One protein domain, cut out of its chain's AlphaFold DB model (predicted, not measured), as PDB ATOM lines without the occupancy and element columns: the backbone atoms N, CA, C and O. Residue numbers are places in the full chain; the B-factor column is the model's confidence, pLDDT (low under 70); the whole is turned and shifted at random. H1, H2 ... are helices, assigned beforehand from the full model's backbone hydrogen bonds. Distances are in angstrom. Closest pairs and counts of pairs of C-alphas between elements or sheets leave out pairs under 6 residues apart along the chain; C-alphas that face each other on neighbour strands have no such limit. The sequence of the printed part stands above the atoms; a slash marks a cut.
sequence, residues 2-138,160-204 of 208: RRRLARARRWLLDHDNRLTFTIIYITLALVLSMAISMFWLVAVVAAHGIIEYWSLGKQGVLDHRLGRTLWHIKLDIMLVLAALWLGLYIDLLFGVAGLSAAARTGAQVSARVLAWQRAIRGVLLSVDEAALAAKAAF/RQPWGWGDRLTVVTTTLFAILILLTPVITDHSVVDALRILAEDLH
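This is residues 2 to 138 and 160 to 204 of the 208 residues of an uncharacterized protein of Wenzhouxiangella sp (UniProt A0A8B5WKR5). Two helices, H3 and H5, run side by side in opposite ways but staggered, overlapping only in part, with residues 38 to 45 of H3 along residues 76 to 84 of H5; H2 is beside H3, H7 is beside H5 and H9 crosses H5. The long H6 folds back past H5 and H2 and sticks out as an arm with residues 117 to 133, while residues 2 to 8 of H1 stick out elsewhere. The printed part has 182 residues with nine named helices, H1 to H9 in chain order, and no named strand: it is all helix. It is only just loose, close to compact, with a radius of gyration of the C-alphas of 19.2 A and spans of 59 by 44 by 33 A.

H1, residues 2 to 14, only just touches H3, residues 38 to 55, with 3 pairs of C-alphas within 8 A, the closest being Leu 13 and Ser 55 at 5.7 A. H2, residues 19 to 35, and H3 form a helical hairpin at a shallow tilt of 28 degrees, opposite ways, closest at the C-alphas of Ser 33 and Leu 41, 5.2 A. H4, residues 65 to 72, touches H3 at a steep tilt of 60 degrees, closest at the C-alphas of Tyr 53 and Thr 69, 5.5 A. H5, residues 74 to 96, touches H3 with residues 76 to 84 alone, at a shallow tilt of 9 degrees, opposite ways; the closest C-alphas, Val 45 and Asp 76, are 6.2 A apart. H3 and H5 are the hubs, touching four helices each. H6, residues 101 to 138, makes a helical hairpin with H5 at a steep tilt of 39 degrees, closest at the C-alphas of Ile 90 and Gln 108, 7.4 A. H6 also only just touches H2, with 3 pairs of C-alphas within 8 A, the closest being Met 34 and Val 109 at 7.3 A. H7, residues 165 to 182, touches H5 the same way at a shallow tilt of 33 degrees, only just short of steep, closest at the C-alphas of Met 78 and Thr 174, 4.8 A. H8, residues 184 to 188, only just touches H9, residues 192 to 202, with 3 pairs of C-alphas within 8 A, the closest being Pro 185 and Val 192 at 5.6 A. H9 touches H5 at a steep tilt of 68 degrees, only just short of about perpendicular, closest at the C-alphas of Leu 88 and Ile 198, 6.7 A. Every O i to N i+4 pair is within hydrogen-bond range in H1, H2, H3, H4, H5, H7, H8 and H9; in H6 33 of 34 are.

H1 begins at C-alpha 2, (-22.315, 27.388, -18.884). H6 is the longest at 51.9 A, ending at C-alpha 138, (-13.397, 63.211, 5.984); H5 measures 33.0 A, H7 25.8 A and H3 25.7 A. H9 ends at C-alpha 202, (-10.941, 24.654, 22.633).

The C-alphas of Arg 2 and Gly 98, the two farthest apart, are 61.5 A apart. Residues 139 to 159 are not printed, and C-alphas 138 and 160 are 23.6 A apart across this cut. Of the links printed whole, H3 to H4 is short and the others are tight. The mean pLDDT of the printed part is 76.4, and 56 residues are under 70, among them 94 to 116 and 119 to 138.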
ATOM      1  N   ARG A   2     -23.133  26.147 -18.815       68.25
ATOM      2  CA  ARG A   2     -22.315  27.388 -18.884       68.25
ATOM      3  C   ARG A   2     -22.875  28.604 -18.114       68.25
ATOM      4  O   ARG A   2     -22.122  29.308 -17.453       68.25
ATOM      5  N   ARG A   3     -24.201  28.812 -18.103       71.88
ATOM      6  CA  ARG A   3     -24.852  29.900 -17.333       71.88
ATOM      7  C   ARG A   3     -24.790  29.719 -15.807       71.88
ATOM      8  O   ARG A   3     -24.898  30.705 -15.082       71.88
ATOM      9  N   ARG A   4     -24.666  28.483 -15.305       72.44
ATOM     10  CA  ARG A   4     -24.501  28.210 -13.863       72.44
ATOM     11  C   ARG A   4     -23.059  28.493 -13.434       72.44
ATOM     12  O   ARG A   4     -22.866  29.210 -12.465       72.44
ATOM     13  N   LEU A   5     -22.079  28.071 -14.237       74.94
ATOM     14  CA  LEU A   5     -20.655  28.369 -14.020       74.94
ATOM     15  C   LEU A   5     -20.356  29.878 -14.067       74.94
ATOM     16  O   LEU A   5     -19.658  30.393 -13.203       74.94
ATOM     17  N   ALA A   6     -20.947  30.611 -15.017       73.62
ATOM     18  CA  ALA A   6     -20.790  32.067 -15.092       73.62
ATOM     19  C   ALA A   6     -21.424  32.805 -13.897       73.62
ATOM     20  O   ALA A   6     -20.919  33.842 -13.472       73.62
ATOM     21  N   ARG A   7     -22.527  32.282 -13.341       74.25
ATOM     22  CA  ARG A   7     -23.133  32.817 -12.111       74.25
ATOM     23  C   ARG A   7     -22.284  32.511 -10.882       74.25
ATOM     24  O   ARG A   7     -22.036  33.430 -10.116       74.25
ATOM     25  N   ALA A   8     -21.805  31.277 -10.744       71.94
ATOM     26  CA  ALA A   8     -20.931  30.874  -9.646       71.94
ATOM     27  C   ALA A   8     -19.627  31.685  -9.632       71.94
ATOM     28  O   ALA A   8     -19.233  32.181  -8.587       71.94
ATOM     29  N   ARG A   9     -19.010  31.911 -10.799       73.50
ATOM     30  CA  ARG A   9     -17.792  32.726 -10.911       73.50
ATOM     31  C   ARG A   9     -18.018  34.192 -10.536       73.50
ATOM     32  O   ARG A   9     -17.187  34.761  -9.851       73.50
ATOM     33  N   ARG A  10     -19.127  34.802 -10.969       75.25
ATOM     34  CA  ARG A  10     -19.469  36.178 -10.561       75.25
ATOM     35  C   ARG A  10     -19.766  36.270  -9.072       75.25
ATOM     36  O   ARG A  10     -19.286  37.176  -8.419       75.25
ATOM     37  N   TRP A  11     -20.499  35.297  -8.534       78.00
ATOM     38  CA  TRP A  11     -20.721  35.223  -7.097       78.00
ATOM     39  C   TRP A  11     -19.395  35.114  -6.338       78.00
ATOM     40  O   TRP A  11     -19.196  35.882  -5.416       78.00
ATOM     41  N   LEU A  12     -18.468  34.257  -6.780       73.31
ATOM     42  CA  LEU A  12     -17.144  34.110  -6.167       73.31
ATOM     43  C   LEU A  12     -16.321  35.408  -6.208       73.31
ATOM     44  O   LEU A  12     -15.558  35.663  -5.291       73.31
ATOM     45  N   LEU A  13     -16.467  36.232  -7.245       71.00
ATOM     46  CA  LEU A  13     -15.762  37.516  -7.340       71.00
ATOM     47  C   LEU A  13     -16.403  38.610  -6.472       71.00
ATOM     48  O   LEU A  13     -15.693  39.454  -5.947       71.00
ATOM     49  N   ASP A  14     -17.727  38.575  -6.303       73.56
ATOM     50  CA  ASP A  14     -18.490  39.634  -5.629       73.56
ATOM     51  C   ASP A  14     -18.968  39.247  -4.217       73.56
ATOM     52  O   ASP A  14     -19.775  39.970  -3.632       73.56
ATOM     53  N   HIS A  15     -18.574  38.083  -3.692       73.75
ATOM     54  CA  HIS A  15     -19.143  37.542  -2.452       73.75
ATOM     55  C   HIS A  15     -18.873  38.452  -1.246       73.75
ATOM     56  O   HIS A  15     -19.799  38.706  -0.478       73.75
ATOM     57  N   ASP A  16     -17.662  39.005  -1.146       65.19
ATOM     58  CA  ASP A  16     -17.228  39.874  -0.045       65.19
ATOM     59  C   ASP A  16     -17.909  41.260  -0.057       65.19
ATOM     60  O   ASP A  16     -18.104  41.896   0.973       65.19
ATOM     61  N   ASN A  17     -18.413  41.701  -1.217       69.69
ATOM     62  CA  ASN A  17     -19.153  42.964  -1.347       69.69
ATOM     63  C   ASN A  17     -20.638  42.853  -0.958       69.69
ATOM     64  O   ASN A  17     -21.374  43.845  -0.997       69.69
ATOM     65  N   ARG A  18     -21.135  41.654  -0.631       75.44
ATOM     66  CA  ARG A  18     -22.551  41.442  -0.299       75.44
ATOM     67  C   ARG A  18     -22.748  41.470   1.208       75.44
ATOM     68  O   ARG A  18     -22.472  40.487   1.884       75.44
ATOM     69  N   LEU A  19     -23.399  42.522   1.698       70.06
ATOM     70  CA  LEU A  19     -23.785  42.668   3.108       70.06
ATOM     71  C   LEU A  19     -24.522  41.436   3.667       70.06
ATOM     72  O   LEU A  19     -24.290  41.037   4.802       70.06
ATOM     73  N   THR A  20     -25.362  40.774   2.863       74.00
ATOM     74  CA  THR A  20     -26.027  39.523   3.264       74.00
ATOM     75  C   THR A  20     -25.034  38.397   3.556       74.00
ATOM     76  O   THR A  20     -25.226  37.660   4.517       74.00
ATOM     77  N   PHE A  21     -23.978  38.259   2.749       75.19
ATOM     78  CA  PHE A  21     -22.927  37.271   2.989       75.19
ATOM     79  C   PHE A  21     -22.168  37.615   4.272       75.19
ATOM     80  O   PHE A  21     -22.034  36.748   5.127       75.19
ATOM     81  N   THR A  22     -21.786  38.882   4.454       71.88
ATOM     82  CA  THR A  22     -21.101  39.368   5.662       71.88
ATOM     83  C   THR A  22     -21.910  39.103   6.934       71.88
ATOM     84  O   THR A  22     -21.379  38.558   7.897       71.88
ATOM     85  N   ILE A  23     -23.211  39.424   6.945       73.31
ATOM     86  CA  ILE A  23     -24.077  39.199   8.115       73.31
ATOM     87  C   ILE A  23     -24.196  37.709   8.431       73.31
ATOM     88  O   ILE A  23     -24.053  37.318   9.591       73.31
ATOM     89  N   ILE A  24     -24.448  36.875   7.418       77.56
ATOM     90  CA  ILE A  24     -24.563  35.423   7.606       77.56
ATOM     91  C   ILE A  24     -23.238  34.854   8.110       77.56
ATOM     92  O   ILE A  24     -23.243  34.069   9.049       77.56
ATOM     93  N   TYR A  25     -22.119  35.276   7.523       75.44
ATOM     94  CA  TYR A  25     -20.779  34.843   7.896       75.44
ATOM     95  C   TYR A  25     -20.465  35.167   9.356       75.44
ATOM     96  O   TYR A  25     -20.156  34.257  10.119       75.44
ATOM     97  N   ILE A  26     -20.621  36.430   9.766       72.88
ATOM     98  CA  ILE A  26     -20.349  36.867  11.141       72.88
ATOM     99  C   ILE A  26     -21.266  36.140  12.126       72.88
ATOM    100  O   ILE A  26     -20.801  35.649  13.151       72.88
ATOM    101  N   THR A  27     -22.560  36.033  11.810       74.50
ATOM    102  CA  THR A  27     -23.526  35.346  12.680       74.50
ATOM    103  C   THR A  27     -23.179  33.869  12.816       74.50
ATOM    104  O   THR A  27     -23.173  33.343  13.923       74.50
ATOM    105  N   LEU A  28     -22.858  33.197  11.709       77.50
ATOM    106  CA  LEU A  28     -22.486  31.787  11.708       77.50
ATOM    107  C   LEU A  28     -21.185  31.571  12.482       77.50
ATOM    108  O   LEU A  28     -21.144  30.707  13.347       77.50
ATOM    109  N   ALA A  29     -20.156  32.380  12.226       73.25
ATOM    110  CA  ALA A  29     -18.884  32.323  12.936       73.25
ATOM    111  C   ALA A  29     -19.080  32.496  14.448       73.25
ATOM    112  O   ALA A  29     -18.568  31.701  15.230       73.25
ATOM    113  N   LEU A  30     -19.880  33.483  14.858       71.00
ATOM    114  CA  LEU A  30     -20.155  33.772  16.263       71.00
ATOM    115  C   LEU A  30     -20.970  32.659  16.929       71.00
ATOM    116  O   LEU A  30     -20.597  32.181  17.998       71.00
ATOM    117  N   VAL A  31     -22.052  32.205  16.292       73.56
ATOM    118  CA  VAL A  31     -22.907  31.143  16.837       73.56
ATOM    119  C   VAL A  31     -22.152  29.822  16.907       73.56
ATOM    120  O   VAL A  31     -22.188  29.183  17.949       73.56
ATOM    121  N   LEU A  32     -21.435  29.412  15.857       72.44
ATOM    122  CA  LEU A  32     -20.665  28.162  15.881       72.44
ATOM    123  C   LEU A  32     -19.523  28.225  16.901       72.44
ATOM    124  O   LEU A  32     -19.287  27.243  17.602       72.44
ATOM    125  N   SER A  33     -18.862  29.380  17.023       68.69
ATOM    126  CA  SER A  33     -17.818  29.595  18.026       68.69
ATOM    127  C   SER A  33     -18.348  29.501  19.455       68.69
ATOM    128  O   SER A  33     -17.664  28.951  20.313       68.69
ATOM    129  N   MET A  34     -19.537  30.051  19.726       68.38
ATOM    130  CA  MET A  34     -20.131  30.050  21.067       68.38
ATOM    131  C   MET A  34     -20.825  28.732  21.409       68.38
ATOM    132  O   MET A  34     -20.755  28.284  22.549       68.38
ATOM    133  N   ALA A  35     -21.540  28.148  20.448       66.19
ATOM    134  CA  ALA A  35     -22.424  27.012  20.675       66.19
ATOM    135  C   ALA A  35     -21.729  25.659  20.501       66.19
ATOM    136  O   ALA A  35     -22.217  24.674  21.048       66.19
ATOM    137  N   ILE A  36     -20.642  25.594  19.721       71.31
ATOM    138  CA  ILE A  36     -19.976  24.326  19.408       71.31
ATOM    139  C   ILE A  36     -18.541  24.331  19.922       71.31
ATOM    140  O   ILE A  36     -18.260  23.638  20.894       71.31
ATOM    141  N   SER A  37     -17.644  25.092  19.291       79.25
ATOM    142  CA  SER A  37     -16.252  25.234  19.739       79.25
ATOM    143  C   SER A  37     -15.480  26.263  18.908       79.25
ATOM    144  O   SER A  37     -15.874  26.627  17.794       79.25
ATOM    145  N   MET A  38     -14.324  26.693  19.425       81.38
ATOM    146  CA  MET A  38     -13.394  27.587  18.726       81.38
ATOM    147  C   MET A  38     -12.838  26.974  17.433       81.38
ATOM    148  O   MET A  38     -12.514  27.711  16.499       81.38
ATOM    149  N   PHE A  39     -12.806  25.641  17.323       85.38
ATOM    150  CA  PHE A  39     -12.489  24.944  16.073       85.38
ATOM    151  C   PHE A  39     -13.308  25.465  14.890       85.38
ATOM    152  O   PHE A  39     -12.762  25.713  13.817       85.38
ATOM    153  N   TRP A  40     -14.617  25.654  15.074       83.12
ATOM    154  CA  TRP A  40     -15.497  26.041  13.977       83.12
ATOM    155  C   TRP A  40     -15.294  27.484  13.537       83.12
ATOM    156  O   TRP A  40     -15.435  27.770  12.351       83.12
ATOM    157  N   LEU A  41     -14.891  28.376  14.446       83.75
ATOM    158  CA  LEU A  41     -14.450  29.720  14.075       83.75
ATOM    159  C   LEU A  41     -13.242  29.641  13.139       83.75
ATOM    160  O   LEU A  41     -13.256  30.218  12.053       83.75
ATOM    161  N   VAL A  42     -12.223  28.870  13.532       86.94
ATOM    162  CA  VAL A  42     -11.018  28.664  12.719       86.94
ATOM    163  C   VAL A  42     -11.368  28.003  11.385       86.94
ATOM    164  O   VAL A  42     -10.861  28.426  10.350       86.94
ATOM    165  N   ALA A  43     -12.269  27.018  11.373       86.75
ATOM    166  CA  ALA A  43     -12.721  26.348  10.157       86.75
ATOM    167  C   ALA A  43     -13.465  27.299   9.204       86.75
ATOM    168  O   ALA A  43     -13.242  27.253   7.996       86.75
ATOM    169  N   VAL A  44     -14.319  28.180   9.732       85.56
ATOM    170  CA  VAL A  44     -15.057  29.185   8.951       85.56
ATOM    171  C   VAL A  44     -14.103  30.225   8.359       85.56
ATOM    172  O   VAL A  44     -14.187  30.503   7.162       85.56
ATOM    173  N   VAL A  45     -13.139  30.719   9.142       86.38
ATOM    174  CA  VAL A  45     -12.088  31.628   8.651       86.38
ATOM    175  C   VAL A  45     -11.193  30.944   7.619       86.38
ATOM    176  O   VAL A  45     -10.874  31.530   6.586       86.38
ATOM    177  N   ALA A  46     -10.822  29.681   7.839       88.12
ATOM    178  CA  ALA A  46     -10.053  28.905   6.872       88.12
ATOM    179  C   ALA A  46     -10.833  28.708   5.564       88.12
ATOM    180  O   ALA A  46     -10.269  28.865   4.481       88.12
ATOM    181  N   ALA A  47     -12.136  28.422   5.642       87.75
ATOM    182  CA  ALA A  47     -13.001  28.319   4.473       87.75
ATOM    183  C   ALA A  47     -13.083  29.652   3.715       87.75
ATOM    184  O   ALA A  47     -12.938  29.657   2.492       87.75
ATOM    185  N   HIS A  48     -13.238  30.778   4.419       87.44
ATOM    186  CA  HIS A  48     -13.190  32.106   3.807       87.44
ATOM    187  C   HIS A  48     -11.831  32.373   3.137       87.44
ATOM    188  O   HIS A  48     -11.787  32.761   1.971       87.44
ATOM    189  N   GLY A  49     -10.721  32.039   3.801       85.56
ATOM    190  CA  GLY A  49      -9.376  32.137   3.230       85.56
ATOM    191  C   GLY A  49      -9.174  31.289   1.972       85.56
ATOM    192  O   GLY A  49      -8.535  31.746   1.026       85.56
ATOM    193  N   ILE A  50      -9.744  30.081   1.906       88.12
ATOM    194  CA  ILE A  50      -9.703  29.232   0.703       88.12
ATOM    195  C   ILE A  50     -10.513  29.860  -0.436       88.12
ATOM    196  O   ILE A  50     -10.043  29.902  -1.576       88.12
ATOM    197  N   ILE A  51     -11.715  30.362  -0.133       84.94
ATOM    198  CA  ILE A  51     -12.573  31.051  -1.104       84.94
ATOM    199  C   ILE A  51     -11.833  32.262  -1.681       84.94
ATOM    200  O   ILE A  51     -11.784  32.420  -2.901       84.94
ATOM    201  N   GLU A  52     -11.192  33.056  -0.826       82.69
ATOM    202  CA  GLU A  52     -10.452  34.250  -1.227       82.69
ATOM    203  C   GLU A  52      -9.157  33.917  -1.983       82.69
ATOM    204  O   GLU A  52      -8.809  34.544  -2.984       82.69
ATOM    205  N   TYR A  53      -8.456  32.851  -1.596       85.69
ATOM    206  CA  TYR A  53      -7.314  32.351  -2.361       85.69
ATOM    207  C   TYR A  53      -7.702  31.969  -3.799       85.69
ATOM    208  O   TYR A  53      -6.928  32.180  -4.739       85.69
ATOM    209  N   TRP A  54      -8.907  31.427  -3.997       83.50
ATOM    210  CA  TRP A  54      -9.427  31.103  -5.325       83.50
ATOM    211  C   TRP A  54     -10.022  32.308  -6.063       83.50
ATOM    212  O   TRP A  54      -9.980  32.323  -7.299       83.50
ATOM    213  N   SER A  55     -10.539  33.313  -5.349       77.56
ATOM    214  CA  SER A  55     -11.111  34.535  -5.932       77.56
ATOM    215  C   SER A  55     -10.038  35.381  -6.640       77.56
ATOM    216  O   SER A  55     -10.270  35.869  -7.749       77.56
ATOM    217  N   LEU A  56      -8.827  35.459  -6.067       74.00
ATOM    218  CA  LEU A  56      -7.731  36.324  -6.531       74.00
ATOM    219  C   LEU A  56      -7.160  35.956  -7.918       74.00
ATOM    220  O   LEU A  56      -6.487  36.775  -8.553       74.00
ATOM    221  N   GLY A  57      -7.465  34.763  -8.442       67.69
ATOM    222  CA  GLY A  57      -7.038  34.319  -9.773       67.69
ATOM    223  C   GLY A  57      -5.512  34.221  -9.944       67.69
ATOM    224  O   GLY A  57      -4.738  34.386  -9.004       67.69
ATOM    225  N   LYS A  58      -5.042  33.908 -11.163       63.38
ATOM    226  CA  LYS A  58      -3.599  33.888 -11.472       63.38
ATOM    227  C   LYS A  58      -3.133  35.268 -11.949       63.38
ATOM    228  O   LYS A  58      -3.522  35.669 -13.040       63.38
ATOM    229  N   GLN A  59      -2.272  35.955 -11.192       60.56
ATOM    230  CA  GLN A  59      -1.750  37.292 -11.529       60.56
ATOM    231  C   GLN A  59      -0.270  37.313 -11.972       60.56
ATOM    232  O   GLN A  59       0.401  38.335 -11.870       60.56
ATOM    233  N   GLY A  60       0.251  36.216 -12.531       56.97
ATOM    234  CA  GLY A  60       1.593  36.168 -13.138       56.97
ATOM    235  C   GLY A  60       2.600  35.294 -12.383       56.97
ATOM    236  O   GLY A  60       2.211  34.427 -11.604       56.97
ATOM    237  N   VAL A  61       3.893  35.480 -12.680       53.75
ATOM    238  CA  VAL A  61       4.994  34.556 -12.317       53.75
ATOM    239  C   VAL A  61       5.567  34.813 -10.910       53.75
ATOM    240  O   VAL A  61       6.039  33.885 -10.267       53.75
ATOM    241  N   LEU A  62       5.459  36.042 -10.386       59.03
ATOM    242  CA  LEU A  62       5.877  36.434  -9.023       59.03
ATOM    243  C   LEU A  62       4.662  36.706  -8.123       59.03
ATOM    244  O   LEU A  62       4.538  37.745  -7.467       59.03
ATOM    245  N   ASP A  63       3.701  35.792  -8.165       66.62
ATOM    246  CA  ASP A  63       2.404  35.991  -7.537       66.62
ATOM    247  C   ASP A  63       2.463  35.666  -6.039       66.62
ATOM    248  O   ASP A  63       2.455  34.504  -5.635       66.62
ATOM    249  N   HIS A  64       2.497  36.704  -5.201       76.94
ATOM    250  CA  HIS A  64       2.415  36.579  -3.744       76.94
ATOM    251  C   HIS A  64       0.966  36.306  -3.308       76.94
ATOM    252  O   HIS A  64       0.398  37.050  -2.506       76.94
ATOM    253  N   ARG A  65       0.340  35.260  -3.868       80.44
ATOM    254  CA  ARG A  65      -1.079  34.941  -3.635       80.44
ATOM    255  C   ARG A  65      -1.384  34.758  -2.166       80.44
ATOM    256  O   ARG A  65      -2.293  35.399  -1.668       80.44
ATOM    257  N   LEU A  66      -0.573  33.957  -1.476       83.75
ATOM    258  CA  LEU A  66      -0.750  33.704  -0.048       83.75
ATOM    259  C   LEU A  66      -0.679  34.999   0.762       83.75
ATOM    260  O   LEU A  66      -1.560  35.252   1.570       83.75
ATOM    261  N   GLY A  67       0.308  35.859   0.493       85.44
ATOM    262  CA  GLY A  67       0.413  37.152   1.170       85.44
ATOM    263  C   GLY A  67      -0.800  38.046   0.913       85.44
ATOM    264  O   GLY A  67      -1.277  38.708   1.830       85.44
ATOM    265  N   ARG A  68      -1.333  38.053  -0.317       84.69
ATOM    266  CA  ARG A  68      -2.554  38.803  -0.646       84.69
ATOM    267  C   ARG A  68      -3.772  38.234   0.067       84.69
ATOM    268  O   ARG A  68      -4.482  39.001   0.699       84.69
ATOM    269  N   THR A  69      -3.968  36.919   0.037       87.31
ATOM    270  CA  THR A  69      -5.049  36.256   0.771       87.31
ATOM    271  C   THR A  69      -4.974  36.583   2.256       87.31
ATOM    272  O   THR A  69      -5.956  37.063   2.801       87.31
ATOM    273  N   LEU A  70      -3.803  36.429   2.888       87.69
ATOM    274  CA  LEU A  70      -3.586  36.778   4.298       87.69
ATOM    275  C   LEU A  70      -3.894  38.252   4.586       87.69
ATOM    276  O   LEU A  70      -4.439  38.573   5.636       87.69
ATOM    277  N   TRP A  71      -3.573  39.151   3.653       87.94
ATOM    278  CA  TRP A  71      -3.896  40.570   3.783       87.94
ATOM    279  C   TRP A  71      -5.393  40.868   3.652       87.94
ATOM    280  O   TRP A  71      -5.881  41.801   4.293       87.94
ATOM    281  N   HIS A  72      -6.115  40.107   2.829       85.69
ATOM    282  CA  HIS A  72      -7.566  40.215   2.696       85.69
ATOM    283  C   HIS A  72      -8.272  39.669   3.944       85.69
ATOM    284  O   HIS A  72      -9.099  40.367   4.519       85.69
ATOM    285  N   ILE A  73      -7.839  38.516   4.462       87.62
ATOM    286  CA  ILE A  73      -8.421  37.891   5.664       87.62
ATOM    287  C   ILE A  73      -7.802  38.384   6.983       87.62
ATOM    288  O   ILE A  73      -7.973  37.763   8.030       87.62
ATOM    289  N   LYS A  74      -7.059  39.499   6.978       90.44
ATOM    290  CA  LYS A  74      -6.358  39.996   8.178       90.44
ATOM    291  C   LYS A  74      -7.299  40.305   9.341       90.44
ATOM    292  O   LYS A  74      -6.930  40.121  10.496       90.44
ATOM    293  N   LEU A  75      -8.507  40.780   9.032       83.62
ATOM    294  CA  LEU A  75      -9.528  41.057  10.035       83.62
ATOM    295  C   LEU A  75     -10.003  39.753  10.681       83.62
ATOM    296  O   LEU A  75     -10.118  39.686  11.898       83.62
ATOM    297  N   ASP A  76     -10.174  38.699   9.892       86.75
ATOM    298  CA  ASP A  76     -10.572  37.388  10.397       86.75
ATOM    299  C   ASP A  76      -9.481  36.754  11.262       86.75
ATOM    300  O   ASP A  76      -9.773  36.216  12.327       86.75
ATOM    301  N   ILE A  77      -8.210  36.879  10.859       87.56
ATOM    302  CA  ILE A  77      -7.064  36.448  11.676       87.56
ATOM    303  C   ILE A  77      -7.063  37.187  13.018       87.56
ATOM    304  O   ILE A  77      -6.905  36.563  14.066       87.56
ATOM    305  N   MET A  78      -7.276  38.506  12.999       88.75
ATOM    306  CA  MET A  78      -7.385  39.307  14.216       88.75
ATOM    307  C   MET A  78      -8.529  38.813  15.113       88.75
ATOM    308  O   MET A  78      -8.327  38.677  16.315       88.75
ATOM    309  N   LEU A  79      -9.707  38.522  14.546       85.12
ATOM    310  CA  LEU A  79     -10.864  38.014  15.295       85.12
ATOM    311  C   LEU A  79     -10.604  36.630  15.898       85.12
ATOM    312  O   LEU A  79     -10.961  36.397  17.051       85.12
ATOM    313  N   VAL A  80      -9.948  35.733  15.158       88.00
ATOM    314  CA  VAL A  80      -9.538  34.414  15.664       88.00
ATOM    315  C   VAL A  80      -8.581  34.565  16.838       88.00
ATOM    316  O   VAL A  80      -8.804  33.954  17.880       88.00
ATOM    317  N   LEU A  81      -7.550  35.405  16.713       89.31
ATOM    318  CA  LEU A  81      -6.607  35.649  17.807       89.31
ATOM    319  C   LEU A  81      -7.284  36.302  19.013       89.31
ATOM    320  O   LEU A  81      -7.001  35.912  20.140       89.31
ATOM    321  N   ALA A  82      -8.196  37.250  18.794       84.50
ATOM    322  CA  ALA A  82      -8.965  37.874  19.865       84.50
ATOM    323  C   ALA A  82      -9.800  36.840  20.632       84.50
ATOM    324  O   ALA A  82      -9.810  36.829  21.862       84.50
ATOM    325  N   ALA A  83     -10.480  35.955  19.905       84.31
ATOM    326  CA  ALA A  83     -11.313  34.915  20.486       84.31
ATOM    327  C   ALA A  83     -10.477  33.837  21.203       84.31
ATOM    328  O   ALA A  83     -10.846  33.434  22.303       84.31
ATOM    329  N   LEU A  84      -9.324  33.437  20.648       86.69
ATOM    330  CA  LEU A  84      -8.375  32.527  21.307       86.69
ATOM    331  C   LEU A  84      -7.810  33.136  22.590       86.69
ATOM    332  O   LEU A  84      -7.785  32.478  23.624       86.69
ATOM    333  N   TRP A  85      -7.389  34.401  22.533       89.12
ATOM    334  CA  TRP A  85      -6.906  35.127  23.701       89.12
ATOM    335  C   TRP A  85      -7.978  35.194  24.796       89.12
ATOM    336  O   TRP A  85      -7.701  34.863  25.948       89.12
ATOM    337  N   LEU A  86      -9.212  35.563  24.441       83.56
ATOM    338  CA  LEU A  86     -10.311  35.668  25.397       83.56
ATOM    339  C   LEU A  86     -10.674  34.308  26.014       83.56
ATOM    340  O   LEU A  86     -10.850  34.231  27.228       83.56
ATOM    341  N   GLY A  87     -10.774  33.252  25.199       79.44
ATOM    342  CA  GLY A  87     -11.064  31.891  25.661       79.44
ATOM    343  C   GLY A  87     -10.009  31.391  26.644       79.44
ATOM    344  O   GLY A  87     -10.342  31.047  27.778       79.44
ATOM    345  N   LEU A  88      -8.735  31.497  26.254       84.00
ATOM    346  CA  LEU A  88      -7.591  31.103  27.072       84.00
ATOM    347  C   LEU A  88      -7.571  31.823  28.428       84.00
ATOM    348  O   LEU A  88      -7.397  31.187  29.465       84.00
ATOM    349  N   TYR A  89      -7.778  33.143  28.450       83.25
ATOM    350  CA  TYR A  89      -7.753  33.910  29.700       83.25
ATOM    351  C   TYR A  89      -8.965  33.632  30.594       83.25
ATOM    352  O   TYR A  89      -8.805  33.554  31.810       83.25
ATOM    353  N   ILE A  90     -10.163  33.461  30.025       80.12
ATOM    354  CA  ILE A  90     -11.350  33.055  30.793       80.12
ATOM    355  C   ILE A  90     -11.080  31.714  31.481       80.12
ATOM    356  O   ILE A  90     -11.302  31.588  32.685       80.12
ATOM    357  N   ASP A  91     -10.540  30.740  30.753       75.31
ATOM    358  CA  ASP A  91     -10.350  29.389  31.280       75.31
ATOM    359  C   ASP A  91      -9.238  29.319  32.325       75.31
ATOM    360  O   ASP A  91      -9.382  28.610  33.319       75.31
ATOM    361  N   LEU A  92      -8.183  30.120  32.177       79.38
ATOM    362  CA  LEU A  92      -7.156  30.262  33.208       79.38
ATOM    363  C   LEU A  92      -7.708  30.945  34.467       79.38
ATOM    364  O   LEU A  92      -7.510  30.445  35.572       79.38
ATOM    365  N   LEU A  93      -8.469  32.036  34.327       74.88
ATOM    366  CA  LEU A  93      -9.044  32.756  35.472       74.88
ATOM    367  C   LEU A  93     -10.062  31.905  36.251       74.88
ATOM    368  O   LEU A  93     -10.030  31.877  37.482       74.88
ATOM    369  N   PHE A  94     -10.950  31.184  35.561       69.50
ATOM    370  CA  PHE A  94     -11.935  30.307  36.210       69.50
ATOM    371  C   PHE A  94     -11.362  28.941  36.607       69.50
ATOM    372  O   PHE A  94     -11.868  28.311  37.539       69.50
ATOM    373  N   GLY A  95     -10.298  28.491  35.938       66.06
ATOM    374  CA  GLY A  95      -9.527  27.309  36.305       66.06
ATOM    375  C   GLY A  95      -8.861  27.465  37.670       66.06
ATOM    376  O   GLY A  95      -8.971  26.570  38.506       66.06
ATOM    377  N   VAL A  96      -8.282  28.643  37.928       57.47
ATOM    378  CA  VAL A  96      -7.706  29.022  39.232       57.47
ATOM    379  C   VAL A  96      -8.780  29.147  40.322       57.47
ATOM    380  O   VAL A  96      -8.513  28.856  41.485       57.47
ATOM    381  N   ALA A  97     -10.018  29.502  39.968       58.84
ATOM    382  CA  ALA A  97     -11.116  29.668  40.924       58.84
ATOM    383  C   ALA A  97     -11.719  28.347  41.465       58.84
ATOM    384  O   ALA A  97     -12.657  28.391  42.260       58.84
ATOM    385  N   GLY A  98     -11.220  27.172  41.053       53.75
ATOM    386  CA  GLY A  98     -11.608  25.879  41.640       53.75
ATOM    387  C   GLY A  98     -13.039  25.410  41.330       53.75
ATOM    388  O   GLY A  98     -13.555  24.521  42.005       53.75
ATOM    389  N   LEU A  99     -13.697  25.983  40.317       58.38
ATOM    390  CA  LEU A  99     -15.048  25.577  39.911       58.38
ATOM    391  C   LEU A  99     -15.043  24.156  39.321       58.38
ATOM    392  O   LEU A  99     -14.231  23.840  38.445       58.38
ATOM    393  N   SER A 100     -15.973  23.312  39.790       54.66
ATOM    394  CA  SER A 100     -16.165  21.936  39.307       54.66
ATOM    395  C   SER A 100     -16.481  21.910  37.807       54.66
ATOM    396  O   SER A 100     -17.069  22.852  37.288       54.66
ATOM    397  N   ALA A 101     -16.131  20.831  37.096       54.38
ATOM    398  CA  ALA A 101     -16.265  20.745  35.633       54.38
ATOM    399  C   ALA A 101     -17.680  21.078  35.102       54.38
ATOM    400  O   ALA A 101     -17.816  21.746  34.081       54.38
ATOM    401  N   ALA A 102     -18.735  20.696  35.833       50.03
ATOM    402  CA  ALA A 102     -20.122  21.015  35.481       50.03
ATOM    403  C   ALA A 102     -20.513  22.476  35.783       50.03
ATOM    404  O   ALA A 102     -21.275  23.085  35.036       50.03
ATOM    405  N   ALA A 103     -19.977  23.063  36.860       59.16
ATOM    406  CA  ALA A 103     -20.128  24.495  37.116       59.16
ATOM    407  C   ALA A 103     -19.311  25.322  36.113       59.16
ATOM    408  O   ALA A 103     -19.730  26.411  35.734       59.16
ATOM    409  N   ARG A 104     -18.179  24.780  35.642       62.19
ATOM    410  CA  ARG A 104     -17.283  25.392  34.664       62.19
ATOM    411  C   ARG A 104     -17.963  25.533  33.312       62.19
ATOM    412  O   ARG A 104     -18.017  26.648  32.831       62.19
ATOM    413  N   THR A 105     -18.573  24.496  32.744       58.09
ATOM    414  CA  THR A 105     -19.227  24.606  31.423       58.09
ATOM    415  C   THR A 105     -20.375  25.626  31.409       58.09
ATOM    416  O   THR A 105     -20.433  26.479  30.523       58.09
ATOM    417  N   GLY A 106     -21.244  25.625  32.427       61.78
ATOM    418  CA  GLY A 106     -22.328  26.612  32.549       61.78
ATOM    419  C   GLY A 106     -21.838  28.040  32.833       61.78
ATOM    420  O   GLY A 106     -22.321  29.008  32.233       61.78
ATOM    421  N   ALA A 107     -20.845  28.193  33.715       63.19
ATOM    422  CA  ALA A 107     -20.247  29.490  34.030       63.19
ATOM    423  C   ALA A 107     -19.395  30.036  32.874       63.19
ATOM    424  O   ALA A 107     -19.380  31.236  32.646       63.19
ATOM    425  N   GLN A 108     -18.726  29.179  32.109       63.56
ATOM    426  CA  GLN A 108     -17.848  29.546  31.000       63.56
ATOM    427  C   GLN A 108     -18.657  29.994  29.787       63.56
ATOM    428  O   GLN A 108     -18.342  31.032  29.213       63.56
ATOM    429  N   VAL A 109     -19.751  29.305  29.438       63.78
ATOM    430  CA  VAL A 109     -20.659  29.771  28.372       63.78
ATOM    431  C   VAL A 109     -21.284  31.114  28.755       63.78
ATOM    432  O   VAL A 109     -21.257  32.053  27.961       63.78
ATOM    433  N   SER A 110     -21.779  31.258  29.989       64.88
ATOM    434  CA  SER A 110     -22.371  32.522  30.449       64.88
ATOM    435  C   SER A 110     -21.344  33.653  30.584       64.88
ATOM    436  O   SER A 110     -21.631  34.780  30.182       64.88
ATOM    437  N   ALA A 111     -20.127  33.375  31.058       66.94
ATOM    438  CA  ALA A 111     -19.038  34.345  31.139       66.94
ATOM    439  C   ALA A 111     -18.530  34.753  29.756       66.94
ATOM    440  O   ALA A 111     -18.330  35.944  29.529       66.94
ATOM    441  N   ARG A 112     -18.385  33.809  28.815       66.81
ATOM    442  CA  ARG A 112     -18.050  34.098  27.413       66.81
ATOM    443  C   ARG A 112     -19.133  34.988  26.801       66.81
ATOM    444  O   ARG A 112     -18.800  36.021  26.233       66.81
ATOM    445  N   VAL A 113     -20.417  34.679  26.997       67.81
ATOM    446  CA  VAL A 113     -21.537  35.512  26.515       67.81
ATOM    447  C   VAL A 113     -21.530  36.909  27.147       67.81
ATOM    448  O   VAL A 113     -21.655  37.893  26.422       67.81
ATOM    449  N   LEU A 114     -21.327  37.039  28.463       69.25
ATOM    450  CA  LEU A 114     -21.243  38.348  29.127       69.25
ATOM    451  C   LEU A 114     -20.010  39.149  28.689       69.25
ATOM    452  O   LEU A 114     -20.103  40.363  28.498       69.25
ATOM    453  N   ALA A 115     -18.857  38.492  28.550       67.44
ATOM    454  CA  ALA A 115     -17.628  39.107  28.071       67.44
ATOM    455  C   ALA A 115     -17.812  39.610  26.638       67.44
ATOM    456  O   ALA A 115     -17.488  40.760  26.362       67.44
ATOM    457  N   TRP A 116     -18.436  38.813  25.768       66.00
ATOM    458  CA  TRP A 116     -18.793  39.219  24.412       66.00
ATOM    459  C   TRP A 116     -19.818  40.342  24.388       66.00
ATOM    460  O   TRP A 116     -19.639  41.298  23.646       66.00
ATOM    461  N   GLN A 117     -20.850  40.302  25.227       72.50
ATOM    462  CA  GLN A 117     -21.815  41.393  25.325       72.50
ATOM    463  C   GLN A 117     -21.133  42.701  25.756       72.50
ATOM    464  O   GLN A 117     -21.418  43.759  25.197       72.50
ATOM    465  N   ARG A 118     -20.207  42.641  26.722       71.75
ATOM    466  CA  ARG A 118     -19.411  43.799  27.157       71.75
ATOM    467  C   ARG A 118     -18.439  44.264  26.079       71.75
ATOM    468  O   ARG A 118     -18.341  45.466  25.866       71.75
ATOM    469  N   ALA A 119     -17.777  43.343  25.384       66.50
ATOM    470  CA  ALA A 119     -16.865  43.642  24.287       66.50
ATOM    471  C   ALA A 119     -17.610  44.285  23.115       66.50
ATOM    472  O   ALA A 119     -17.224  45.360  22.683       66.50
ATOM    473  N   ILE A 120     -18.727  43.705  22.667       66.31
ATOM    474  CA  ILE A 120     -19.597  44.266  21.624       66.31
ATOM    475  C   ILE A 120     -20.095  45.644  22.048       66.31
ATOM    476  O   ILE A 120     -20.030  46.577  21.259       66.31
ATOM    477  N   ARG A 121     -20.544  45.811  23.295       61.12
ATOM    478  CA  ARG A 121     -20.994  47.114  23.799       61.12
ATOM    479  C   ARG A 121     -19.862  48.142  23.822       61.12
ATOM    480  O   ARG A 121     -20.078  49.268  23.396       61.12
ATOM    481  N   GLY A 122     -18.673  47.765  24.286       65.31
ATOM    482  CA  GLY A 122     -17.491  48.628  24.279       65.31
ATOM    483  C   GLY A 122     -17.057  48.999  22.861       65.31
ATOM    484  O   GLY A 122     -16.797  50.165  22.587       65.31
ATOM    485  N   VAL A 123     -17.069  48.029  21.942       60.56
ATOM    486  CA  VAL A 123     -16.782  48.241  20.522       60.56
ATOM    487  C   VAL A 123     -17.816  49.177  19.911       60.56
ATOM    488  O   VAL A 123     -17.417  50.164  19.317       60.56
ATOM    489  N   LEU A 124     -19.117  48.948  20.101       60.00
ATOM    490  CA  LEU A 124     -20.176  49.821  19.579       60.00
ATOM    491  C   LEU A 124     -20.040  51.261  20.090       60.00
ATOM    492  O   LEU A 124     -20.103  52.189  19.292       60.00
ATOM    493  N   LEU A 125     -19.757  51.445  21.383       57.72
ATOM    494  CA  LEU A 125     -19.508  52.771  21.958       57.72
ATOM    495  C   LEU A 125     -18.257  53.431  21.354       57.72
ATOM    496  O   LEU A 125     -18.281  54.612  21.020       57.72
ATOM    497  N   SER A 126     -17.183  52.665  21.143       63.56
ATOM    498  CA  SER A 126     -15.967  53.175  20.498       63.56
ATOM    499  C   SER A 126     -16.139  53.439  18.998       63.56
ATOM    500  O   SER A 126     -15.485  54.320  18.450       63.56
ATOM    501  N   VAL A 127     -17.023  52.694  18.327       61.16
ATOM    502  CA  VAL A 127     -17.338  52.843  16.903       61.16
ATOM    503  C   VAL A 127     -18.138  54.115  16.677       61.16
ATOM    504  O   VAL A 127     -17.857  54.803  15.704       61.16
ATOM    505  N   ASP A 128     -19.062  54.475  17.570       62.94
ATOM    506  CA  ASP A 128     -19.767  55.757  17.487       62.94
ATOM    507  C   ASP A 128     -18.790  56.936  17.617       62.94
ATOM    508  O   ASP A 128     -18.810  57.857  16.795       62.94
ATOM    509  N   GLU A 129     -17.857  56.883  18.572       69.44
ATOM    510  CA  GLU A 129     -16.822  57.915  18.719       69.44
ATOM    511  C   GLU A 129     -15.852  57.947  17.526       69.44
ATOM    512  O   GLU A 129     -15.533  59.018  17.001       69.44
ATOM    513  N   ALA A 130     -15.432  56.780  17.030       55.94
ATOM    514  CA  ALA A 130     -14.564  56.662  15.864       55.94
ATOM    515  C   ALA A 130     -15.262  57.104  14.568       55.94
ATOM    516  O   ALA A 130     -14.624  57.711  13.711       55.94
ATOM    517  N   ALA A 131     -16.563  56.853  14.418       55.56
ATOM    518  CA  ALA A 131     -17.360  57.292  13.277       55.56
ATOM    519  C   ALA A 131     -17.548  58.814  13.284       55.56
ATOM    520  O   ALA A 131     -17.461  59.448  12.230       55.56
ATOM    521  N   LEU A 132     -17.736  59.420  14.461       61.00
ATOM    522  CA  LEU A 132     -17.772  60.874  14.622       61.00
ATOM    523  C   LEU A 132     -16.404  61.510  14.322       61.00
ATOM    524  O   LEU A 132     -16.338  62.493  13.580       61.00
ATOM    525  N   ALA A 133     -15.310  60.913  14.807       63.19
ATOM    526  CA  ALA A 133     -13.945  61.360  14.523       63.19
ATOM    527  C   ALA A 133     -13.574  61.204  13.036       63.19
ATOM    528  O   ALA A 133     -13.008  62.114  12.427       63.19
ATOM    529  N   ALA A 134     -13.954  60.084  12.417       53.22
ATOM    530  CA  ALA A 134     -13.774  59.840  10.993       53.22
ATOM    531  C   ALA A 134     -14.580  60.841  10.159       53.22
ATOM    532  O   ALA A 134     -14.031  61.465   9.254       53.22
ATOM    533  N   LYS A 135     -15.856  61.078  10.489       61.97
ATOM    534  CA  LYS A 135     -16.694  62.077   9.809       61.97
ATOM    535  C   LYS A 135     -16.094  63.487   9.891       61.97
ATOM    536  O   LYS A 135     -16.159  64.223   8.907       61.97
ATOM    537  N   ALA A 136     -15.465  63.843  11.013       63.78
ATOM    538  CA  ALA A 136     -14.753  65.112  11.182       63.78
ATOM    539  C   ALA A 136     -13.433  65.196  10.384       63.78
ATOM    540  O   ALA A 136     -13.029  66.283   9.975       63.78
ATOM    541  N   ALA A 137     -12.769  64.065  10.132       60.00
ATOM    542  CA  ALA A 137     -11.569  63.998   9.297       60.00
ATOM    543  C   ALA A 137     -11.899  64.003   7.791       60.00
ATOM    544  O   ALA A 137     -11.216  64.660   7.005       60.00
ATOM    545  N   PHE A 138     -12.974  63.319   7.384       54.34
ATOM    546  CA  PHE A 138     -13.397  63.211   5.984       54.34
ATOM    547  C   PHE A 138     -14.084  64.475   5.450       54.34
ATOM    548  O   PHE A 138     -13.993  64.745   4.253       54.34
ATOM    549  N   ARG A 160       2.818  47.057   0.783       85.06
ATOM    550  CA  ARG A 160       3.768  48.098   0.345       85.06
ATOM    551  C   ARG A 160       3.105  49.451   0.097       85.06
ATOM    552  O   ARG A 160       3.805  50.429  -0.143       85.06
ATOM    553  N   GLN A 161       1.778  49.502   0.105       85.81
ATOM    554  CA  GLN A 161       1.035  50.748  -0.040       85.81
ATOM    555  C   GLN A 161       0.966  51.489   1.302       85.81
ATOM    556  O   GLN A 161       1.151  50.862   2.347       85.81
ATOM    557  N   PRO A 162       0.723  52.812   1.316       85.94
ATOM    558  CA  PRO A 162       0.490  53.528   2.563       85.94
ATOM    559  C   PRO A 162      -0.721  52.933   3.289       85.94
ATOM    560  O   PRO A 162      -1.820  52.879   2.743       85.94
ATOM    561  N   TRP A 163      -0.514  52.478   4.523       85.69
ATOM    562  CA  TRP A 163      -1.566  51.833   5.307       85.69
ATOM    563  C   TRP A 163      -2.610  52.843   5.754       85.69
ATOM    564  O   TRP A 163      -2.272  53.860   6.385       85.69
ATOM    565  N   GLY A 164      -3.873  52.506   5.491       86.44
ATOM    566  CA  GLY A 164      -5.008  53.202   6.071       86.44
ATOM    567  C   GLY A 164      -5.054  53.012   7.586       86.44
ATOM    568  O   GLY A 164      -4.376  52.157   8.160       86.44
ATOM    569  N   TRP A 165      -5.879  53.811   8.258       79.94
ATOM    570  CA  TRP A 165      -6.035  53.707   9.710       79.94
ATOM    571  C   TRP A 165      -6.549  52.323  10.141       79.94
ATOM    572  O   TRP A 165      -6.015  51.744  11.084       79.94
ATOM    573  N   GLY A 166      -7.493  51.748   9.384       80.25
ATOM    574  CA  GLY A 166      -7.993  50.391   9.620       80.25
ATOM    575  C   GLY A 166      -6.906  49.319   9.508       80.25
ATOM    576  O   GLY A 166      -6.813  48.461  10.376       80.25
ATOM    577  N   ASP A 167      -6.019  49.402   8.509       84.31
ATOM    578  CA  ASP A 167      -4.913  48.443   8.360       84.31
ATOM    579  C   ASP A 167      -3.961  48.495   9.561       84.31
ATOM    580  O   ASP A 167      -3.568  47.456  10.090       84.31
ATOM    581  N   ARG A 168      -3.624  49.709  10.019       86.44
ATOM    582  CA  ARG A 168      -2.770  49.909  11.198       86.44
ATOM    583  C   ARG A 168      -3.416  49.330  12.447       86.44
ATOM    584  O   ARG A 168      -2.753  48.593  13.170       86.44
ATOM    585  N   LEU A 169      -4.692  49.642  12.680       85.94
ATOM    586  CA  LEU A 169      -5.433  49.138  13.832       85.94
ATOM    587  C   LEU A 169      -5.457  47.607  13.831       85.94
ATOM    588  O   LEU A 169      -5.113  46.999  14.844       85.94
ATOM    589  N   THR A 170      -5.785  46.989  12.695       85.94
ATOM    590  CA  THR A 170      -5.845  45.530  12.578       85.94
ATOM    591  C   THR A 170      -4.483  44.894  12.828       85.94
ATOM    592  O   THR A 170      -4.388  43.972  13.630       85.94
ATOM    593  N   VAL A 171      -3.408  45.389  12.207       90.69
ATOM    594  CA  VAL A 171      -2.058  44.828  12.387       90.69
ATOM    595  C   VAL A 171      -1.561  44.988  13.827       90.69
ATOM    596  O   VAL A 171      -1.066  44.020  14.406       90.69
ATOM    597  N   VAL A 172      -1.714  46.174  14.427       92.06
ATOM    598  CA  VAL A 172      -1.296  46.431  15.817       92.06
ATOM    599  C   VAL A 172      -2.059  45.526  16.780       92.06
ATOM    600  O   VAL A 172      -1.444  44.856  17.604       92.06
ATOM    601  N   THR A 173      -3.381  45.444  16.631       86.25
ATOM    602  CA  THR A 173      -4.245  44.627  17.494       86.25
ATOM    603  C   THR A 173      -3.954  43.132  17.331       86.25
ATOM    604  O   THR A 173      -3.840  42.414  18.319       86.25
ATOM    605  N   THR A 174      -3.741  42.668  16.096       92.50
ATOM    606  CA  THR A 174      -3.333  41.280  15.794       92.50
ATOM    607  C   THR A 174      -2.009  40.940  16.477       92.50
ATOM    608  O   THR A 174      -1.885  39.902  17.124       92.50
ATOM    609  N   THR A 175      -1.026  41.838  16.363       94.62
ATOM    610  CA  THR A 175       0.299  41.668  16.974       94.62
ATOM    611  C   THR A 175       0.195  41.640  18.497       94.62
ATOM    612  O   THR A 175       0.804  40.786  19.136       94.62
ATOM    613  N   LEU A 176      -0.617  42.524  19.081       94.94
ATOM    614  CA  LEU A 176      -0.866  42.561  20.517       94.94
ATOM    615  C   LEU A 176      -1.489  41.253  21.021       94.94
ATOM    616  O   LEU A 176      -0.977  40.686  21.980       94.94
ATOM    617  N   PHE A 177      -2.540  40.737  20.372       93.06
ATOM    618  CA  PHE A 177      -3.148  39.463  20.777       93.06
ATOM    619  C   PHE A 177      -2.178  38.290  20.650       93.06
ATOM    620  O   PHE A 177      -2.109  37.464  21.558       93.06
ATOM    621  N   ALA A 178      -1.383  38.238  19.578       94.25
ATOM    622  CA  ALA A 178      -0.354  37.214  19.427       94.25
ATOM    623  C   ALA A 178       0.666  37.265  20.578       94.25
ATOM    624  O   ALA A 178       0.976  36.234  21.171       94.25
ATOM    625  N   ILE A 179       1.136  38.463  20.944       95.25
ATOM    626  CA  ILE A 179       2.041  38.655  22.084       95.25
ATOM    627  C   ILE A 179       1.373  38.212  23.389       95.25
ATOM    628  O   ILE A 179       1.985  37.481  24.158       95.25
ATOM    629  N   LEU A 180       0.123  38.610  23.640       92.69
ATOM    630  CA  LEU A 180      -0.588  38.266  24.875       92.69
ATOM    631  C   LEU A 180      -0.815  36.761  25.039       92.69
ATOM    632  O   LEU A 180      -0.721  36.273  26.161       92.69
ATOM    633  N   ILE A 181      -1.088  36.037  23.947       90.75
ATOM    634  CA  ILE A 181      -1.203  34.570  23.945       90.75
ATOM    635  C   ILE A 181       0.156  33.924  24.244       90.75
ATOM    636  O   ILE A 181       0.246  32.996  25.042       90.75
ATOM    637  N   LEU A 182       1.235  34.419  23.630       91.69
ATOM    638  CA  LEU A 182       2.581  33.884  23.860       91.69
ATOM    639  C   LEU A 182       3.098  34.178  25.273       91.69
ATOM    640  O   LEU A 182       3.821  33.366  25.844       91.69
ATOM    641  N   LEU A 183       2.721  35.325  25.840       92.06
ATOM    642  CA  LEU A 183       3.075  35.725  27.200       92.06
ATOM    643  C   LEU A 183       2.159  35.122  28.267       92.06
ATOM    644  O   LEU A 183       2.442  35.302  29.449       92.06
ATOM    645  N   THR A 184       1.108  34.388  27.893       88.94
ATOM    646  CA  THR A 184       0.196  33.750  28.851       88.94
ATOM    647  C   THR A 184       0.924  32.981  29.962       88.94
ATOM    648  O   THR A 184       0.642  33.276  31.119       88.94
ATOM    649  N   PRO A 185       1.905  32.095  29.685       87.06
ATOM    650  CA  PRO A 185       2.595  31.337  30.735       87.06
ATOM    651  C   PRO A 185       3.309  32.231  31.759       87.06
ATOM    652  O   PRO A 185       3.370  31.903  32.938       87.06
ATOM    653  N   VAL A 186       3.828  33.375  31.302       90.12
ATOM    654  CA  VAL A 186       4.549  34.347  32.137       90.12
ATOM    655  C   VAL A 186       3.580  35.196  32.956       90.12
ATOM    656  O   VAL A 186       3.880  35.554  34.085       90.12
ATOM    657  N   ILE A 187       2.424  35.543  32.386       87.88
ATOM    658  CA  ILE A 187       1.437  36.418  33.031       87.88
ATOM    659  C   ILE A 187       0.611  35.654  34.068       87.88
ATOM    660  O   ILE A 187       0.207  36.239  35.070       87.88
ATOM    661  N   THR A 188       0.325  34.373  33.826       83.19
ATOM    662  CA  THR A 188      -0.586  33.593  34.673       83.19
ATOM    663  C   THR A 188       0.120  32.599  35.591       83.19
ATOM    664  O   THR A 188      -0.580  31.869  36.283       83.19
ATOM    665  N   ASP A 189       1.454  32.523  35.604       85.44
ATOM    666  CA  ASP A 189       2.234  31.510  36.342       85.44
ATOM    667  C   ASP A 189       1.835  30.051  36.009       85.44
ATOM    668  O   ASP A 189       1.972  29.142  36.828       85.44
ATOM    669  N   HIS A 190       1.320  29.804  34.796       82.88
ATOM    670  CA  HIS A 190       0.962  28.459  34.319       82.88
ATOM    671  C   HIS A 190       2.047  27.889  33.406       82.88
ATOM    672  O   HIS A 190       2.788  28.623  32.749       82.88
ATOM    673  N   SER A 191       2.120  26.560  33.304       88.50
ATOM    674  CA  SER A 191       3.049  25.938  32.366       88.50
ATOM    675  C   SER A 191       2.602  26.159  30.914       88.50
ATOM    676  O   SER A 191       1.412  26.244  30.603       88.50
ATOM    677  N   VAL A 192       3.566  26.193  29.989       87.38
ATOM    678  CA  VAL A 192       3.285  26.226  28.540       87.38
ATOM    679  C   VAL A 192       2.400  25.042  28.129       87.38
ATOM    680  O   VAL A 192       1.549  25.177  27.253       87.38
ATOM    681  N   VAL A 193       2.581  23.889  28.778       88.00
ATOM    682  CA  VAL A 193       1.817  22.667  28.503       88.00
ATOM    683  C   VAL A 193       0.342  22.848  28.862       88.00
ATOM    684  O   VAL A 193      -0.513  22.432  28.086       88.00
ATOM    685  N   ASP A 194       0.036  23.517  29.974       83.62
ATOM    686  CA  ASP A 194      -1.349  23.783  30.383       83.62
ATOM    687  C   ASP A 194      -2.044  24.732  29.404       83.62
ATOM    688  O   ASP A 194      -3.159  24.459  28.963       83.62
ATOM    689  N   ALA A 195      -1.358  25.802  28.986       83.56
ATOM    690  CA  ALA A 195      -1.880  26.725  27.979       83.56
ATOM    691  C   ALA A 195      -2.143  26.017  26.637       83.56
ATOM    692  O   ALA A 195      -3.192  26.213  26.023       83.56
ATOM    693  N   LEU A 196      -1.222  25.152  26.194       86.94
ATOM    694  CA  LEU A 196      -1.398  24.355  24.976       86.94
ATOM    695  C   LEU A 196      -2.535  23.341  25.098       86.94
ATOM    696  O   LEU A 196      -3.239  23.105  24.119       86.94
ATOM    697  N   ARG A 197      -2.731  22.751  26.279       86.00
ATOM    698  CA  ARG A 197      -3.824  21.813  26.528       86.00
ATOM    699  C   ARG A 197      -5.183  22.504  26.453       86.00
ATOM    700  O   ARG A 197      -6.052  21.998  25.753       86.00
ATOM    701  N   ILE A 198      -5.335  23.667  27.089       82.75
ATOM    702  CA  ILE A 198      -6.562  24.476  27.005       82.75
ATOM    703  C   ILE A 198      -6.853  24.837  25.545       82.75
ATOM    704  O   ILE A 198      -7.959  24.625  25.060       82.75
ATOM    705  N   LEU A 199      -5.838  25.304  24.807       85.38
ATOM    706  CA  LEU A 199      -5.986  25.613  23.382       85.38
ATOM    707  C   LEU A 199      -6.373  24.380  22.553       85.38
ATOM    708  O   LEU A 199      -7.178  24.500  21.633       85.38
ATOM    709  N   ALA A 200      -5.816  23.206  22.853       86.81
ATOM    710  CA  ALA A 200      -6.146  21.965  22.156       86.81
ATOM    711  C   ALA A 200      -7.584  21.502  22.438       86.81
ATOM    712  O   ALA A 200      -8.254  21.025  21.522       86.81
ATOM    713  N   GLU A 201      -8.059  21.665  23.674       83.25
ATOM    714  CA  GLU A 201      -9.441  21.381  24.071       83.25
ATOM    715  C   GLU A 201     -10.418  22.346  23.368       83.25
ATOM    716  O   GLU A 201     -11.387  21.899  22.755       83.25
ATOM    717  N   ASP A 202     -10.120  23.649  23.331       78.56
ATOM    718  CA  ASP A 202     -10.941  24.654  22.633       78.56
ATOM    719  C   ASP A 202     -10.965  24.451  21.101       78.56
ATOM    720  O   ASP A 202     -11.981  24.690  20.435       78.56
ATOM    721  N   LEU A 203      -9.848  24.001  20.519       84.88
ATOM    722  CA  LEU A 203      -9.727  23.677  19.094       84.88
ATOM    723  C   LEU A 203     -10.258  22.284  18.747       84.88
ATOM    724  O   LEU A 203     -10.123  21.847  17.600       84.88
ATOM    725  N   HIS A 204     -10.899  21.591  19.684       84.69
ATOM    726  CA  HIS A 204     -11.561  20.342  19.374       84.69
ATOM    727  C   HIS A 204     -12.877  20.597  18.601       84.69
ATOM    728  O   HIS A 204     -13.669  21.458  18.991       84.69
TER     729      HIS A 204